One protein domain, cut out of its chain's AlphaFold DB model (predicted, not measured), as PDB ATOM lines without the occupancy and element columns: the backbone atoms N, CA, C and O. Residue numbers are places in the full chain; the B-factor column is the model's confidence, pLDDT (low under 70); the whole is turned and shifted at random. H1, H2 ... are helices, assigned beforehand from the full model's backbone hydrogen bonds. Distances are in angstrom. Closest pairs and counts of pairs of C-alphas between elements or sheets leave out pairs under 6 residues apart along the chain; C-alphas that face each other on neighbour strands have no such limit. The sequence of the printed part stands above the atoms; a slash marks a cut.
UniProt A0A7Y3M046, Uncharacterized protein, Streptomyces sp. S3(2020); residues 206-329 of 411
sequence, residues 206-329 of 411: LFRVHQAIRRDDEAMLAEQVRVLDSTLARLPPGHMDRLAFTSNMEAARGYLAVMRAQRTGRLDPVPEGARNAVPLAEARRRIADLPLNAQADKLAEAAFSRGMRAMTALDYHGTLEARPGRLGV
ATOM      1  N   LEU A 206      45.239  10.022  14.707       94.75
ATOM      2  CA  LEU A 206      44.458   9.668  13.516       94.75
ATOM      3  C   LEU A 206      45.106  10.206  12.244       94.75
ATOM      4  O   LEU A 206      45.324   9.443  11.307       94.75
ATOM      5  N   PHE A 207      45.472  11.486  12.199       95.31
ATOM      6  CA  PHE A 207      46.134  12.033  11.019       95.31
ATOM      7  C   PHE A 207      47.434  11.291  10.676       95.31
ATOM      8  O   PHE A 207      47.668  10.920   9.524       95.31
ATOM      9  N   ARG A 208      48.235  10.951  11.687       96.88
ATOM     10  CA  ARG A 208      49.462  10.170  11.498       96.88
ATOM     11  C   ARG A 208      49.206   8.721  11.072       96.88
ATOM     12  O   ARG A 208      50.010   8.169  10.327       96.88
ATOM     13  N   VAL A 209      48.084   8.110  11.468       95.25
ATOM     14  CA  VAL A 209      47.630   6.826  10.894       95.25
ATOM     15  C   VAL A 209      47.442   6.965   9.383       95.25
ATOM     16  O   VAL A 209      47.919   6.116   8.629       95.25
ATOM     17  N   HIS A 210      46.798   8.038   8.918       92.62
ATOM     18  CA  HIS A 210      46.612   8.261   7.483       92.62
ATOM     19  C   HIS A 210      47.938   8.512   6.756       92.62
ATOM     20  O   HIS A 210      48.130   7.958   5.674       92.62
ATOM     21  N   GLN A 211      48.865   9.279   7.345       94.00
ATOM     22  CA  GLN A 211      50.221   9.446   6.799       94.00
ATOM     23  C   GLN A 211      50.931   8.094   6.651       94.00
ATOM     24  O   GLN A 211      51.458   7.789   5.583       94.00
ATOM     25  N   ALA A 212      50.895   7.260   7.695       95.50
ATOM     26  CA  ALA A 212      51.536   5.950   7.691       95.50
ATOM     27  C   ALA A 212      50.963   5.029   6.605       95.50
ATOM     28  O   ALA A 212      51.718   4.429   5.847       95.50
ATOM     29  N   ILE A 213      49.632   4.974   6.463       92.38
ATOM     30  CA  ILE A 213      48.981   4.169   5.416       92.38
ATOM     31  C   ILE A 213      49.347   4.682   4.016       92.38
ATOM     32  O   ILE A 213      49.610   3.884   3.122       92.38
ATOM     33  N   ARG A 214      49.389   6.006   3.799       90.06
ATOM     34  CA  ARG A 214      49.745   6.583   2.487       90.06
ATOM     35  C   ARG A 214      51.157   6.199   2.042       90.06
ATOM     36  O   ARG A 214      51.353   6.039   0.835       90.06
ATOM     37  N   ARG A 215      52.068   6.064   3.009       92.94
ATOM     38  CA  ARG A 215      53.496   5.746   2.854       92.94
ATOM     39  C   ARG A 215      53.833   4.265   2.935       92.94
ATOM     40  O   ARG A 215      54.996   3.916   2.773       92.94
ATOM     41  N   ASP A 216      52.842   3.423   3.212       93.81
ATOM     42  CA  ASP A 216      53.053   2.004   3.507       93.81
ATOM     43  C   ASP A 216      54.033   1.777   4.687       93.81
ATOM     44  O   ASP A 216      54.780   0.802   4.742       93.81
ATOM     45  N   ASP A 217      54.029   2.686   5.673       96.81
ATOM     46  CA  ASP A 217      54.898   2.624   6.854       96.81
ATOM     47  C   ASP A 217      54.244   1.810   7.985       96.81
ATOM     48  O   ASP A 217      53.492   2.321   8.825       96.81
ATOM     49  N   GLU A 218      54.533   0.504   8.005       96.00
ATOM     50  CA  GLU A 218      53.994  -0.438   8.999       96.00
ATOM     51  C   GLU A 218      54.376  -0.045  10.439       96.00
ATOM     52  O   GLU A 218      53.570  -0.184  11.366       96.00
ATOM     53  N   ALA A 219      55.605   0.440  10.642       97.00
ATOM     54  CA  ALA A 219      56.134   0.742  11.966       97.00
ATOM     55  C   ALA A 219      55.469   1.991  12.551       97.00
ATOM     56  O   ALA A 219      55.017   1.967  13.703       97.00
ATOM     57  N   MET A 220      55.340   3.048  11.745       97.56
ATOM     58  CA  MET A 220      54.617   4.254  12.133       97.56
ATOM     59  C   MET A 220      53.144   3.944  12.401       97.56
ATOM     60  O   MET A 220      52.612   4.369  13.428       97.56
ATOM     61  N   LEU A 221      52.485   3.151  11.549       96.44
ATOM     62  CA  LEU A 221      51.087   2.772  11.766       96.44
ATOM     63  C   LEU A 221      50.906   2.042  13.108       96.44
ATOM     64  O   LEU A 221      49.996   2.360  13.877       96.44
ATOM     65  N   ALA A 222      51.796   1.099  13.428       96.00
ATOM     66  CA  ALA A 222      51.772   0.380  14.699       96.00
ATOM     67  C   ALA A 222      52.004   1.294  15.916       96.00
ATOM     68  O   ALA A 222      51.387   1.082  16.964       96.00
ATOM     69  N   GLU A 223      52.874   2.301  15.800       97.62
ATOM     70  CA  GLU A 223      53.066   3.327  16.833       97.62
ATOM     71  C   GLU A 223      51.786   4.139  17.046       97.62
ATOM     72  O   GLU A 223      51.293   4.226  18.170       97.62
ATOM     73  N   GLN A 224      51.181   4.668  15.979       97.56
ATOM     74  CA  GLN A 224      50.001   5.523  16.117       97.56
ATOM     75  C   GLN A 224      48.772   4.767  16.630       97.56
ATOM     76  O   GLN A 224      47.991   5.325  17.399       97.56
ATOM     77  N   VAL A 225      48.631   3.473  16.317       95.00
ATOM     78  CA  VAL A 225      47.610   2.617  16.946       95.00
ATOM     79  C   VAL A 225      47.799   2.543  18.467       95.00
ATOM     80  O   VAL A 225      46.811   2.604  19.199       95.00
ATOM     81  N   ARG A 226      49.039   2.446  18.970       95.75
ATOM     82  CA  ARG A 226      49.321   2.462  20.420       95.75
ATOM     83  C   ARG A 226      49.044   3.832  21.038       95.75
ATOM     84  O   ARG A 226      48.483   3.915  22.134       95.75
ATOM     85  N   VAL A 227      49.389   4.911  20.336       96.19
ATOM     86  CA  VAL A 227      49.080   6.280  20.780       96.19
ATOM     87  C   VAL A 227      47.567   6.491  20.877       96.19
ATOM     88  O   VAL A 227      47.098   6.984  21.900       96.19
ATOM     89  N   LEU A 228      46.791   6.070  19.876       94.38
ATOM     90  CA  LEU A 228      45.327   6.154  19.903       94.38
ATOM     91  C   LEU A 228      44.727   5.347  21.052       94.38
ATOM     92  O   LEU A 228      43.900   5.877  21.786       94.38
ATOM     93  N   ASP A 229      45.164   4.102  21.244       93.88
ATOM     94  CA  ASP A 229      44.651   3.222  22.301       93.88
ATOM     95  C   ASP A 229      44.890   3.815  23.700       93.88
ATOM     96  O   ASP A 229      43.960   3.946  24.499       93.88
ATOM     97  N   SER A 230      46.113   4.287  23.963       94.69
ATOM     98  CA  SER A 230      46.457   4.951  25.229       94.69
ATOM     99  C   SER A 230      45.704   6.269  25.435       94.69
ATOM    100  O   SER A 230      45.299   6.581  26.553       94.69
ATOM    101  N   THR A 231      45.463   7.031  24.368       94.44
ATOM    102  CA  THR A 231      44.715   8.292  24.445       94.44
ATOM    103  C   THR A 231      43.226   8.036  24.699       94.44
ATOM    104  O   THR A 231      42.623   8.669  25.564       94.44
ATOM    105  N   LEU A 232      42.640   7.036  24.033       92.44
ATOM    106  CA  LEU A 232      41.267   6.588  24.264       92.44
ATOM    107  C   LEU A 232      41.055   6.080  25.693       92.44
ATOM    108  O   LEU A 232      39.988   6.296  26.265       92.44
ATOM    109  N   ALA A 233      42.049   5.436  26.305       92.81
ATOM    110  CA  ALA A 233      41.967   5.020  27.706       92.81
ATOM    111  C   ALA A 233      41.828   6.208  28.680       92.81
ATOM    112  O   ALA A 233      41.265   6.042  29.759       92.81
ATOM    113  N   ARG A 234      42.303   7.399  28.290       93.81
ATOM    114  CA  ARG A 234      42.276   8.626  29.102       93.81
ATOM    115  C   ARG A 234      41.070   9.520  28.816       93.81
ATOM    116  O   ARG A 234      40.696  10.310  29.677       93.81
ATOM    117  N   LEU A 235      40.465   9.409  27.633       90.00
ATOM    118  CA  LEU A 235      39.234  10.138  27.322       90.00
ATOM    119  C   LEU A 235      38.098   9.711  28.270       90.00
ATOM    120  O   LEU A 235      38.003   8.524  28.600       90.00
ATOM    121  N   PRO A 236      37.187  10.620  28.656       88.56
ATOM    122  CA  PRO A 236      35.982  10.250  29.389       88.56
ATOM    123  C   PRO A 236      35.146   9.200  28.626       88.56
ATOM    124  O   PRO A 236      35.083   9.243  27.391       88.56
ATOM    125  N   PRO A 237      34.483   8.247  29.310       85.38
ATOM    126  CA  PRO A 237      33.649   7.240  28.648       85.38
ATOM    127  C   PRO A 237      32.496   7.823  27.817       85.38
ATOM    128  O   PRO A 237      32.185   7.265  26.768       85.38
ATOM    129  N   GLY A 238      31.901   8.935  28.270       82.94
ATOM    130  CA  GLY A 238      30.788   9.629  27.607       82.94
ATOM    131  C   GLY A 238      31.199  10.669  26.558       82.94
ATOM    132  O   GLY A 238      30.330  11.296  25.957       82.94
ATOM    133  N   HIS A 239      32.503  10.863  26.320       86.62
ATOM    134  CA  HIS A 239      32.976  11.846  25.344       86.62
ATOM    135  C   HIS A 239      32.435  11.519  23.945       86.62
ATOM    136  O   HIS A 239      32.603  10.396  23.459       86.62
ATOM    137  N   MET A 240      31.840  12.506  23.274       83.12
ATOM    138  CA  MET A 240      31.093  12.302  22.027       83.12
ATOM    139  C   MET A 240      31.925  11.655  20.901       83.12
ATOM    140  O   MET A 240      31.436  10.782  20.183       83.12
ATOM    141  N   ASP A 241      33.212  11.997  20.783       86.31
ATOM    142  CA  ASP A 241      34.093  11.432  19.743       86.31
ATOM    143  C   ASP A 241      34.792  10.137  20.121       86.31
ATOM    144  O   ASP A 241      35.511   9.557  19.307       86.31
ATOM    145  N   ARG A 242      34.576   9.621  21.334       89.62
ATOM    146  CA  ARG A 242      35.199   8.362  21.749       89.62
ATOM    147  C   ARG A 242      34.850   7.229  20.783       89.62
ATOM    148  O   ARG A 242      35.713   6.412  20.457       89.62
ATOM    149  N   LEU A 243      33.601   7.176  20.314       88.94
ATOM    150  CA  LEU A 243      33.160   6.177  19.340       88.94
ATOM    151  C   LEU A 243      33.849   6.368  17.980       88.94
ATOM    152  O   LEU A 243      34.292   5.378  17.396       88.94
ATOM    153  N   ALA A 244      34.004   7.613  17.527       87.75
ATOM    154  CA  ALA A 244      34.695   7.961  16.284       87.75
ATOM    155  C   ALA A 244      36.158   7.499  16.313       87.75
ATOM    156  O   ALA A 244      36.611   6.752  15.440       87.75
ATOM    157  N   PHE A 245      36.888   7.870  17.368       91.19
ATOM    158  CA  PHE A 245      38.283   7.477  17.566       91.19
ATOM    159  C   PHE A 245      38.439   5.960  17.706       91.19
ATOM    160  O   PHE A 245      39.352   5.381  17.118       91.19
ATOM    161  N   THR A 246      37.530   5.295  18.429       90.69
ATOM    162  CA  THR A 246      37.538   3.827  18.558       90.69
ATOM    163  C   THR A 246      37.356   3.160  17.197       90.69
ATOM    164  O   THR A 246      38.126   2.272  16.839       90.69
ATOM    165  N   SER A 247      36.383   3.626  16.415       86.94
ATOM    166  CA  SER A 247      36.076   3.083  15.090       86.94
ATOM    167  C   SER A 247      37.264   3.243  14.139       86.94
ATOM    168  O   SER A 247      37.664   2.284  13.478       86.94
ATOM    169  N   ASN A 248      37.895   4.418  14.114       88.75
ATOM    170  CA  ASN A 248      39.074   4.659  13.283       88.75
ATOM    171  C   ASN A 248      40.303   3.859  13.745       88.75
ATOM    172  O   ASN A 248      41.018   3.305  12.913       88.75
ATOM    173  N   MET A 249      40.526   3.720  15.055       90.75
ATOM    174  CA  MET A 249      41.589   2.863  15.589       90.75
ATOM    175  C   MET A 249      41.389   1.393  15.185       90.75
ATOM    176  O   MET A 249      42.348   0.701  14.843       90.75
ATOM    177  N   GLU A 250      40.151   0.895  15.206       85.62
ATOM    178  CA  GLU A 250      39.830  -0.461  14.747       85.62
ATOM    179  C   GLU A 250      40.098  -0.641  13.247       85.62
ATOM    180  O   GLU A 250      40.682  -1.654  12.853       85.62
ATOM    181  N   ALA A 251      39.765   0.355  12.423       84.69
ATOM    182  CA  ALA A 251      40.105   0.347  11.002       84.69
ATOM    183  C   ALA A 251      41.631   0.353  10.786       84.69
ATOM    184  O   ALA A 251      42.144  -0.447  10.003       84.69
ATOM    185  N   ALA A 252      42.370   1.175  11.538       89.75
ATOM    186  CA  ALA A 252      43.832   1.240  11.500       89.75
ATOM    187  C   ALA A 252      44.490  -0.106  11.850       89.75
ATOM    188  O   ALA A 252      45.439  -0.530  11.191       89.75
ATOM    189  N   ARG A 253      43.951  -0.829  12.843       88.38
ATOM    190  CA  ARG A 253      44.377  -2.203  13.170       88.38
ATOM    191  C   ARG A 253      44.138  -3.173  12.012       88.38
ATOM    192  O   ARG A 253      44.974  -4.043  11.780       88.38
ATOM    193  N   GLY A 254      43.029  -3.017  11.286       83.75
ATOM    194  CA  GLY A 254      42.739  -3.783  10.072       83.75
ATOM    195  C   GLY A 254      43.778  -3.543   8.975       83.75
ATOM    196  O   GLY A 254      44.348  -4.503   8.460       83.75
ATOM    197  N   TYR A 255      44.097  -2.278   8.681       87.94
ATOM    198  CA  TYR A 255      45.159  -1.928   7.727       87.94
ATOM    199  C   TYR A 255      46.517  -2.502   8.140       87.94
ATOM    200  O   TYR A 255      47.191  -3.124   7.325       87.94
ATOM    201  N   LEU A 256      46.879  -2.385   9.418       90.00
ATOM    202  CA  LEU A 256      48.128  -2.934   9.940       90.00
ATOM    203  C   LEU A 256      48.215  -4.459   9.767       90.00
ATOM    204  O   LEU A 256      49.279  -4.986   9.449       90.00
ATOM    205  N   ALA A 257      47.104  -5.178   9.958       86.19
ATOM    206  CA  ALA A 257      47.045  -6.618   9.721       86.19
ATOM    207  C   ALA A 257      47.248  -6.963   8.235       86.19
ATOM    208  O   ALA A 257      47.975  -7.906   7.925       86.19
ATOM    209  N   VAL A 258      46.666  -6.177   7.324       87.00
ATOM    210  CA  VAL A 258      46.857  -6.345   5.874       87.00
ATOM    211  C   VAL A 258      48.313  -6.094   5.472       87.00
ATOM    212  O   VAL A 258      48.889  -6.939   4.790       87.00
ATOM    213  N   MET A 259      48.933  -5.004   5.935       90.81
ATOM    214  CA  MET A 259      50.341  -4.690   5.639       90.81
ATOM    215  C   MET A 259      51.281  -5.799   6.131       90.81
ATOM    216  O   MET A 259      52.152  -6.276   5.403       90.81
ATOM    217  N   ARG A 260      51.039  -6.308   7.345       90.56
ATOM    218  CA  ARG A 260      51.776  -7.460   7.883       90.56
ATOM    219  C   ARG A 260      51.614  -8.696   7.019       90.56
ATOM    220  O   ARG A 260      52.607  -9.358   6.737       90.56
ATOM    221  N   ALA A 261      50.391  -8.987   6.585       88.75
ATOM    222  CA  ALA A 261      50.111 -10.131   5.730       88.75
ATOM    223  C   ALA A 261      50.800 -10.025   4.368       88.75
ATOM    224  O   ALA A 261      51.305 -11.024   3.864       88.75
ATOM    225  N   GLN A 262      50.865  -8.823   3.789       90.56
ATOM    226  CA  GLN A 262      51.601  -8.569   2.549       90.56
ATOM    227  C   GLN A 262      53.099  -8.841   2.725       90.56
ATOM    228  O   GLN A 262      53.706  -9.483   1.871       90.56
ATOM    229  N   ARG A 263      53.685  -8.424   3.854       92.44
ATOM    230  CA  ARG A 263      55.102  -8.663   4.160       92.44
ATOM    231  C   ARG A 263      55.420 -10.129   4.466       92.44
ATOM    232  O   ARG A 263      56.480 -10.612   4.080       92.44
ATOM    233  N   THR A 264      54.560 -10.829   5.203       91.56
ATOM    234  CA  THR A 264      54.818 -12.211   5.662       91.56
ATOM    235  C   THR A 264      54.251 -13.282   4.732       91.56
ATOM    236  O   THR A 264      54.546 -14.462   4.915       91.56
ATOM    237  N   GLY A 265      53.406 -12.901   3.770       90.94
ATOM    238  CA  GLY A 265      52.632 -13.825   2.940       90.94
ATOM    239  C   GLY A 265      51.516 -14.554   3.697       90.94
ATOM    240  O   GLY A 265      50.902 -15.466   3.145       90.94
ATOM    241  N   ARG A 266      51.246 -14.188   4.959       85.69
ATOM    242  CA  ARG A 266      50.262 -14.858   5.813       85.69
ATOM    243  C   ARG A 266      49.395 -13.843   6.542       85.69
ATOM    244  O   ARG A 266      49.894 -13.035   7.321       85.69
ATOM    245  N   LEU A 267      48.084 -13.936   6.341       79.44
ATOM    246  CA  LEU A 267      47.128 -13.191   7.150       79.44
ATOM    247  C   LEU A 267      47.006 -13.869   8.515       79.44
ATOM    248  O   LEU A 267      46.308 -14.872   8.664       79.44
ATOM    249  N   ASP A 268      47.726 -13.336   9.498       70.62
ATOM    250  CA  ASP A 268      47.566 -13.763  10.882       70.62
ATOM    251  C   ASP A 268      46.165 -13.372  11.372       70.62
ATOM    252  O   ASP A 268      45.737 -12.231  11.153       70.62
ATOM    253  N   PRO A 269      45.434 -14.281  12.040       63.81
ATOM    254  CA  PRO A 269      44.172 -13.918  12.658       63.81
ATOM    255  C   PRO A 269      44.420 -12.792  13.664       63.81
ATOM    256  O   PRO A 269      45.344 -12.848  14.480       63.81
ATOM    257  N   VAL A 270      43.595 -11.746  13.594       61.75
ATOM    258  CA  VAL A 270      43.634 -10.645  14.560       61.75
ATOM    259  C   VAL A 270      43.467 -11.254  15.964       61.75
ATOM    260  O   VAL A 270      42.495 -11.987  16.156       61.75
ATOM    261  N   PRO A 271      44.377 -10.997  16.929       56.00
ATOM    262  CA  PRO A 271      44.405 -11.712  18.204       56.00
ATOM    263  C   PRO A 271      43.049 -11.739  18.914       56.00
ATOM    264  O   PRO A 271      42.380 -10.709  19.039       56.00
ATOM    265  N   GLU A 272      42.680 -12.916  19.419       39.47
ATOM    266  CA  GLU A 272      41.486 -13.178  20.225       39.47
ATOM    267  C   GLU A 272      41.548 -12.324  21.511       39.47
ATOM    268  O   GLU A 272      42.240 -12.645  22.470       39.47
ATOM    269  N   GLY A 273      40.927 -11.141  21.497       43.12
ATOM    270  CA  GLY A 273      41.045 -10.151  22.582       43.12
ATOM    271  C   GLY A 273      41.242  -8.712  22.105       43.12
ATOM    272  O   GLY A 273      40.849  -7.776  22.806       43.12
ATOM    273  N   ALA A 274      41.707  -8.514  20.868       51.78
ATOM    274  CA  ALA A 274      41.426  -7.292  20.125       51.78
ATOM    275  C   ALA A 274      39.927  -7.319  19.798       51.78
ATOM    276  O   ALA A 274      39.529  -7.813  18.747       51.78
ATOM    277  N   ARG A 275      39.092  -6.920  20.766       53.44
ATOM    278  CA  ARG A 275      37.631  -7.100  20.777       53.44
ATOM    279  C   ARG A 275      37.006  -6.802  19.414       53.44
ATOM    280  O   ARG A 275      37.471  -5.907  18.707       53.44
ATOM    281  N   ASN A 276      35.981  -7.578  19.057       60.56
ATOM    282  CA  ASN A 276      35.135  -7.374  17.881       60.56
ATOM    283  C   ASN A 276      34.836  -5.887  17.685       60.56
ATOM    284  O   ASN A 276      34.608  -5.200  18.684       60.56
ATOM    285  N   ALA A 277      34.809  -5.426  16.425       68.25
ATOM    286  CA  ALA A 277      34.365  -4.066  16.134       68.25
ATOM    287  C   ALA A 277      33.077  -3.789  16.901       68.25
ATOM    288  O   ALA A 277      32.210  -4.677  16.935       68.25
ATOM    289  N   VAL A 278      32.996  -2.617  17.539       77.06
ATOM    290  CA  VAL A 278      31.895  -2.271  18.449       77.06
ATOM    291  C   VAL A 278      30.570  -2.705  17.807       77.06
ATOM    292  O   VAL A 278      30.241  -2.232  16.716       77.06
ATOM    293  N   PRO A 279      29.822  -3.652  18.413       82.38
ATOM    294  CA  PRO A 279      28.567  -4.103  17.831       82.38
ATOM    295  C   PRO A 279      27.646  -2.911  17.582       82.38
ATOM    296  O   PRO A 279      27.570  -2.012  18.416       82.38
ATOM    297  N   LEU A 280      26.901  -2.886  16.477       84.56
ATOM    298  CA  LEU A 280      26.063  -1.717  16.176       84.56
ATOM    299  C   LEU A 280      25.015  -1.437  17.262       84.56
ATOM    300  O   LEU A 280      24.684  -0.283  17.507       84.56
ATOM    301  N   ALA A 281      24.520  -2.464  17.958       86.56
ATOM    302  CA  ALA A 281      23.639  -2.285  19.114       86.56
ATOM    303  C   ALA A 281      24.336  -1.561  20.283       86.56
ATOM    304  O   ALA A 281      23.746  -0.691  20.918       86.56
ATOM    305  N   GLU A 282      25.606  -1.884  20.532       87.62
ATOM    306  CA  GLU A 282      26.449  -1.198  21.513       87.62
ATOM    307  C   GLU A 282      26.711   0.251  21.087       87.62
ATOM    308  O   GLU A 282      26.559   1.159  21.901       87.62
ATOM    309  N   ALA A 283      27.052   0.473  19.812       88.88
ATOM    310  CA  ALA A 283      27.262   1.806  19.255       88.88
ATOM    311  C   ALA A 283      26.008   2.677  19.420       88.88
ATOM    312  O   ALA A 283      26.108   3.765  19.979       88.88
ATOM    313  N   ARG A 284      24.824   2.159  19.048       90.94
ATOM    314  CA  ARG A 284      23.525   2.829  19.250       90.94
ATOM    315  C   ARG A 284      23.278   3.193  20.709       90.94
ATOM    316  O   ARG A 284      22.836   4.299  20.981       90.94
ATOM    317  N   ARG A 285      23.580   2.293  21.650       90.94
ATOM    318  CA  ARG A 285      23.400   2.585  23.079       90.94
ATOM    319  C   ARG A 285      24.298   3.731  23.546       90.94
ATOM    320  O   ARG A 285      23.849   4.559  24.322       90.94
ATOM    321  N   ARG A 286      25.551   3.785  23.082       88.56
ATOM    322  CA  ARG A 286      26.525   4.815  23.495       88.56
ATOM    323  C   ARG A 286      26.201   6.215  22.992       88.56
ATOM    324  O   ARG A 286      26.637   7.178  23.603       88.56
ATOM    325  N   ILE A 287      25.491   6.312  21.877       90.25
ATOM    326  CA  ILE A 287      25.140   7.587  21.248       90.25
ATOM    327  C   ILE A 287      23.683   7.972  21.483       90.25
ATOM    328  O   ILE A 287      23.245   8.967  20.926       90.25
ATOM    329  N   ALA A 288      22.916   7.190  22.244       90.88
ATOM    330  CA  ALA A 288      21.473   7.385  22.381       90.88
ATOM    331  C   ALA A 288      21.100   8.787  22.896       90.88
ATOM    332  O   ALA A 288      20.031   9.287  22.558       90.88
ATOM    333  N   ASP A 289      22.002   9.411  23.657       88.69
ATOM    334  CA  ASP A 289      21.830  10.753  24.217       88.69
ATOM    335  C   ASP A 289      22.268  11.879  23.260       88.69
ATOM    336  O   ASP A 289      21.994  13.047  23.527       88.69
ATOM    337  N   LEU A 290      22.930  11.557  22.137       87.88
ATOM    338  CA  LEU A 290      23.304  12.558  21.137       87.88
ATOM    339  C   LEU A 290      22.069  13.079  20.385       87.88
ATOM    340  O   LEU A 290      21.116  12.330  20.165       87.88
ATOM    341  N   PRO A 291      22.105  14.323  19.887       87.81
ATOM    342  CA  PRO A 291      21.149  14.804  18.893       87.81
ATOM    343  C   PRO A 291      21.078  13.903  17.644       87.81
ATOM    344  O   PRO A 291      22.059  13.248  17.282       87.81
ATOM    345  N   LEU A 292      19.917  13.846  16.982       87.75
ATOM    346  CA  LEU A 292      19.618  12.824  15.967       87.75
ATOM    347  C   LEU A 292      20.607  12.819  14.789       87.75
ATOM    348  O   LEU A 292      21.029  11.742  14.360       87.75
ATOM    349  N   ASN A 293      20.995  13.987  14.275       86.62
ATOM    350  CA  ASN A 293      21.972  14.059  13.190       86.62
ATOM    351  C   ASN A 293      23.357  13.579  13.659       86.62
ATOM    352  O   ASN A 293      23.974  12.741  13.003       86.62
ATOM    353  N   ALA A 294      23.784  13.982  14.859       85.69
ATOM    354  CA  ALA A 294      25.025  13.488  15.456       85.69
ATOM    355  C   ALA A 294      25.005  11.960  15.677       85.69
ATOM    356  O   ALA A 294      26.020  11.292  15.471       85.69
ATOM    357  N   GLN A 295      23.856  11.367  16.033       90.38
ATOM    358  CA  GLN A 295      23.716   9.906  16.089       90.38
ATOM    359  C   GLN A 295      23.953   9.258  14.724       90.38
ATOM    360  O   GLN A 295      24.656   8.249  14.634       90.38
ATOM    361  N   ALA A 296      23.360   9.815  13.665       88.50
ATOM    362  CA  ALA A 296      23.502   9.286  12.315       88.50
ATOM    363  C   ALA A 296      24.972   9.289  11.867       88.50
ATOM    364  O   ALA A 296      25.454   8.264  11.377       88.50
ATOM    365  N   ASP A 297      25.696  10.378  12.125       84.94
ATOM    366  CA  ASP A 297      27.121  10.488  11.807       84.94
ATOM    367  C   ASP A 297      27.962   9.457  12.565       84.94
ATOM    368  O   ASP A 297      28.715   8.689  11.958       84.94
ATOM    369  N   LYS A 298      27.783   9.349  13.887       87.50
ATOM    370  CA  LYS A 298      28.538   8.375  14.691       87.50
ATOM    371  C   LYS A 298      28.196   6.923  14.334       87.50
ATOM    372  O   LYS A 298      29.061   6.047  14.410       87.50
ATOM    373  N   LEU A 299      26.962   6.638  13.902       90.00
ATOM    374  CA  LEU A 299      26.600   5.318  13.370       90.00
ATOM    375  C   LEU A 299      27.255   5.037  12.028       90.00
ATOM    376  O   LEU A 299      27.666   3.899  11.808       90.00
ATOM    377  N   ALA A 300      27.355   6.029  11.145       87.12
ATOM    378  CA  ALA A 300      28.040   5.868   9.869       87.12
ATOM    379  C   ALA A 300      29.525   5.525  10.081       87.12
ATOM    380  O   ALA A 300      30.033   4.593   9.455       87.12
ATOM    381  N   GLU A 301      30.195   6.192  11.025       85.12
ATOM    382  CA  GLU A 301      31.585   5.902  11.410       85.12
ATOM    383  C   GLU A 301      31.751   4.478  11.973       85.12
ATOM    384  O   GLU A 301      32.621   3.719  11.529       85.12
ATOM    385  N   ALA A 302      30.885   4.080  12.913       87.56
ATOM    386  CA  ALA A 302      30.912   2.741  13.505       87.56
ATOM    387  C   ALA A 302      30.615   1.646  12.466       87.56
ATOM    388  O   ALA A 302      31.271   0.601  12.439       87.56
ATOM    389  N   ALA A 303      29.647   1.890  11.580       87.38
ATOM    390  CA  ALA A 303      29.294   0.984  10.497       87.38
ATOM    391  C   ALA A 303      30.443   0.818   9.501       87.38
ATOM    392  O   ALA A 303      30.742  -0.308   9.108       87.38
ATOM    393  N   PHE A 304      31.127   1.907   9.138       83.56
ATOM    394  CA  PHE A 304      32.291   1.852   8.260       83.56
ATOM    395  C   PHE A 304      33.401   0.973   8.850       83.56
ATOM    396  O   PHE A 304      33.871   0.048   8.184       83.56
ATOM    397  N   SER A 305      33.778   1.209  10.111       82.25
ATOM    398  CA  SER A 305      34.815   0.413  10.779       82.25
ATOM    399  C   SER A 305      34.436  -1.066  10.880       82.25
ATOM    400  O   SER A 305      35.228  -1.949  10.531       82.25
ATOM    401  N   ARG A 306      33.179  -1.349  11.251       84.62
ATOM    402  CA  ARG A 306      32.640  -2.712  11.271       84.62
ATOM    403  C   ARG A 306      32.714  -3.369   9.897       84.62
ATOM    404  O   ARG A 306      33.168  -4.504   9.808       84.62
ATOM    405  N   GLY A 307      32.301  -2.665   8.848       83.12
ATOM    406  CA  GLY A 307      32.334  -3.161   7.475       83.12
ATOM    407  C   GLY A 307      33.752  -3.483   7.014       83.12
ATOM    408  O   GLY A 307      33.994  -4.582   6.525       83.12
ATOM    409  N   MET A 308      34.704  -2.570   7.238       80.06
ATOM    410  CA  MET A 308      36.121  -2.789   6.920       80.06
ATOM    411  C   MET A 308      36.658  -4.047   7.594       80.06
ATOM    412  O   MET A 308      37.235  -4.912   6.937       80.06
ATOM    413  N   ARG A 309      36.406  -4.191   8.894       78.38
ATOM    414  CA  ARG A 309      36.875  -5.349   9.650       78.38
ATOM    415  C   ARG A 309      36.209  -6.647   9.210       78.38
ATOM    416  O   ARG A 309      36.886  -7.664   9.086       78.38
ATOM    417  N   ALA A 310      34.902  -6.613   8.979       81.25
ATOM    418  CA  ALA A 310      34.147  -7.768   8.532       81.25
ATOM    419  C   ALA A 310      34.649  -8.266   7.169       81.25
ATOM    420  O   ALA A 310      34.821  -9.466   6.989       81.25
ATOM    421  N   MET A 311      34.999  -7.356   6.254       81.00
ATOM    422  CA  MET A 311      35.625  -7.719   4.981       81.00
ATOM    423  C   MET A 311      36.994  -8.383   5.176       81.00
ATOM    424  O   MET A 311      37.237  -9.434   4.590       81.00
ATOM    425  N   THR A 312      37.871  -7.831   6.024       74.81
ATOM    426  CA  THR A 312      39.186  -8.440   6.311       74.81
ATOM    427  C   THR A 312      39.062  -9.814   6.978       74.81
ATOM    428  O   THR A 312      39.879 -10.693   6.729       74.81
ATOM    429  N   ALA A 313      38.036 -10.010   7.807       75.38
ATOM    430  CA  ALA A 313      37.771 -11.269   8.500       75.38
ATOM    431  C   ALA A 313      36.928 -12.266   7.683       75.38
ATOM    432  O   ALA A 313      36.639 -13.352   8.183       75.38
ATOM    433  N   LEU A 314      36.505 -11.906   6.463       79.50
ATOM    434  CA  LEU A 314      35.534 -12.664   5.661       79.50
ATOM    435  C   LEU A 314      34.213 -12.952   6.412       79.50
ATOM    436  O   LEU A 314      33.519 -13.932   6.144       79.50
ATOM    437  N   ASP A 315      33.839 -12.068   7.337       81.44
ATOM    438  CA  ASP A 315      32.579 -12.108   8.072       81.44
ATOM    439  C   ASP A 315      31.460 -11.478   7.226       81.44
ATOM    440  O   ASP A 315      31.246 -10.259   7.177       81.44
ATOM    441  N   TYR A 316      30.712 -12.335   6.533       83.12
ATOM    442  CA  TYR A 316      29.566 -11.909   5.735       83.12
ATOM    443  C   TYR A 316      28.479 -11.230   6.585       83.12
ATOM    444  O   TYR A 316      27.881 -10.244   6.150       83.12
ATOM    445  N   HIS A 317      28.237 -11.712   7.806       82.88
ATOM    446  CA  HIS A 317      27.204 -11.157   8.678       82.88
ATOM    447  C   HIS A 317      27.572  -9.746   9.145       82.88
ATOM    448  O   HIS A 317      26.763  -8.826   9.011       82.88
ATOM    449  N   GLY A 318      28.810  -9.544   9.600       82.81
ATOM    450  CA  GLY A 318      29.333  -8.223   9.949       82.81
ATOM    451  C   GLY A 318      29.258  -7.232   8.780       82.81
ATOM    452  O   GLY A 318      28.898  -6.069   8.972       82.81
ATOM    453  N   THR A 319      29.495  -7.710   7.552       83.81
ATOM    454  CA  THR A 319      29.371  -6.910   6.322       83.81
ATOM    455  C   THR A 319      27.917  -6.510   6.040       83.81
ATOM    456  O   THR A 319      27.649  -5.377   5.638       83.81
ATOM    457  N   LEU A 320      26.957  -7.417   6.253       85.00
ATOM    458  CA  LEU A 320      25.527  -7.123   6.105       85.00
ATOM    459  C   LEU A 320      25.015  -6.147   7.167       85.00
ATOM    460  O   LEU A 320      24.193  -5.286   6.853       85.00
ATOM    461  N   GLU A 321      25.476  -6.282   8.409       82.12
ATOM    462  CA  GLU A 321      25.116  -5.375   9.499       82.12
ATOM    463  C   GLU A 321      25.622  -3.953   9.264       82.12
ATOM    464  O   GLU A 321      24.902  -3.003   9.551       82.12
ATOM    465  N   ALA A 322      26.817  -3.799   8.689       84.75
ATOM    466  CA  ALA A 322      27.402  -2.505   8.349       84.75
ATOM    467  C   ALA A 322      26.661  -1.743   7.228       84.75
ATOM    468  O   ALA A 322      27.001  -0.597   6.934       84.75
ATOM    469  N   ARG A 323      25.656  -2.344   6.568       85.19
ATOM    470  CA  ARG A 323      24.948  -1.691   5.457       85.19
ATOM    471  C   ARG A 323      24.040  -0.549   5.946       85.19
ATOM    472  O   ARG A 323      23.200  -0.786   6.819       85.19
ATOM    473  N   PRO A 324      24.075   0.634   5.296       70.44
ATOM    474  CA  PRO A 324      23.280   1.806   5.680       70.44
ATOM    475  C   PRO A 324      21.781   1.540   5.865       70.44
ATOM    476  O   PRO A 324      21.185   1.990   6.839       70.44
ATOM    477  N   GLY A 325      21.173   0.728   4.990       70.06
ATOM    478  CA  GLY A 325      19.741   0.401   5.048       70.06
ATOM    479  C   GLY A 325      19.300  -0.379   6.296       70.06
ATOM    480  O   GLY A 325      18.106  -0.471   6.562       70.06
ATOM    481  N   ARG A 326      20.240  -0.928   7.079       66.62
ATOM    482  CA  ARG A 326      19.978  -1.595   8.368       66.62
ATOM    483  C   ARG A 326      20.405  -0.767   9.580       66.62
ATOM    484  O   ARG A 326      20.253  -1.227  10.714       66.62
ATOM    485  N   LEU A 327      20.907   0.454   9.376       65.69
ATOM    486  CA  LEU A 327      21.327   1.317  10.480       65.69
ATOM    487  C   LEU A 327      20.145   1.814  11.313       65.69
ATOM    488  O   LEU A 327      20.342   2.085  12.496       65.69
ATOM    489  N   GLY A 328      18.919   1.776  10.778       58.78
ATOM    490  CA  GLY A 328      17.703   1.890  11.585       58.78
ATOM    491  C   GLY A 328      17.600   3.205  12.352       58.78
ATOM    492  O   GLY A 328      16.915   3.253  13.370       58.78
ATOM    493  N   VAL A 329      18.272   4.262  11.881       58.69
ATOM    494  CA  VAL A 329      17.944   5.619  12.304       58.69
ATOM    495  C   VAL A 329      16.520   5.814  11.825       58.69
ATOM    496  O   VAL A 329      16.279   5.854  10.617       58.69
TER     497      VAL A 329
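This is residues 206 to 329 of the 411 residues of an uncharacterized protein of Streptomyces sp. S3(2020) (UniProt A0A7Y3M046). Two long helices, H3 and H5, lie side by side; the hairpin of H1 and H2 packs on H3, short H4 and H6 on H5. The printed part, all helix, has 124 residues with six named helices, H1 to H6 in order. It is compact, radius of gyration of the C-alphas 14.7 A, spans 43 by 33 by 26 A.

H3, residues 242 to 264, touches H5, residues 292 to 312; C-alphas 247 and 305 are closest, 5.2 A. H2, residues 218 to 234, forms hairpins with H3 and with H1, residues 206 to 214. H4, residues 280 to 286, and H6, residues 316 to 321, form hairpins with H5, H4 at a steep tilt of 39 degrees. Every O i to N i+4 pair is within hydrogen-bond range except in H2, 12 of 13.

H3 is 32.7 A long, H5 30.5 A; C-alpha 242 is at (35.199, 8.362, 21.749), C-alpha 312 at (39.186, -8.440, 6.311).

Residues 265 to 279 make a long link; residues 269 to 277 and 326 to 329 have pLDDT under 70.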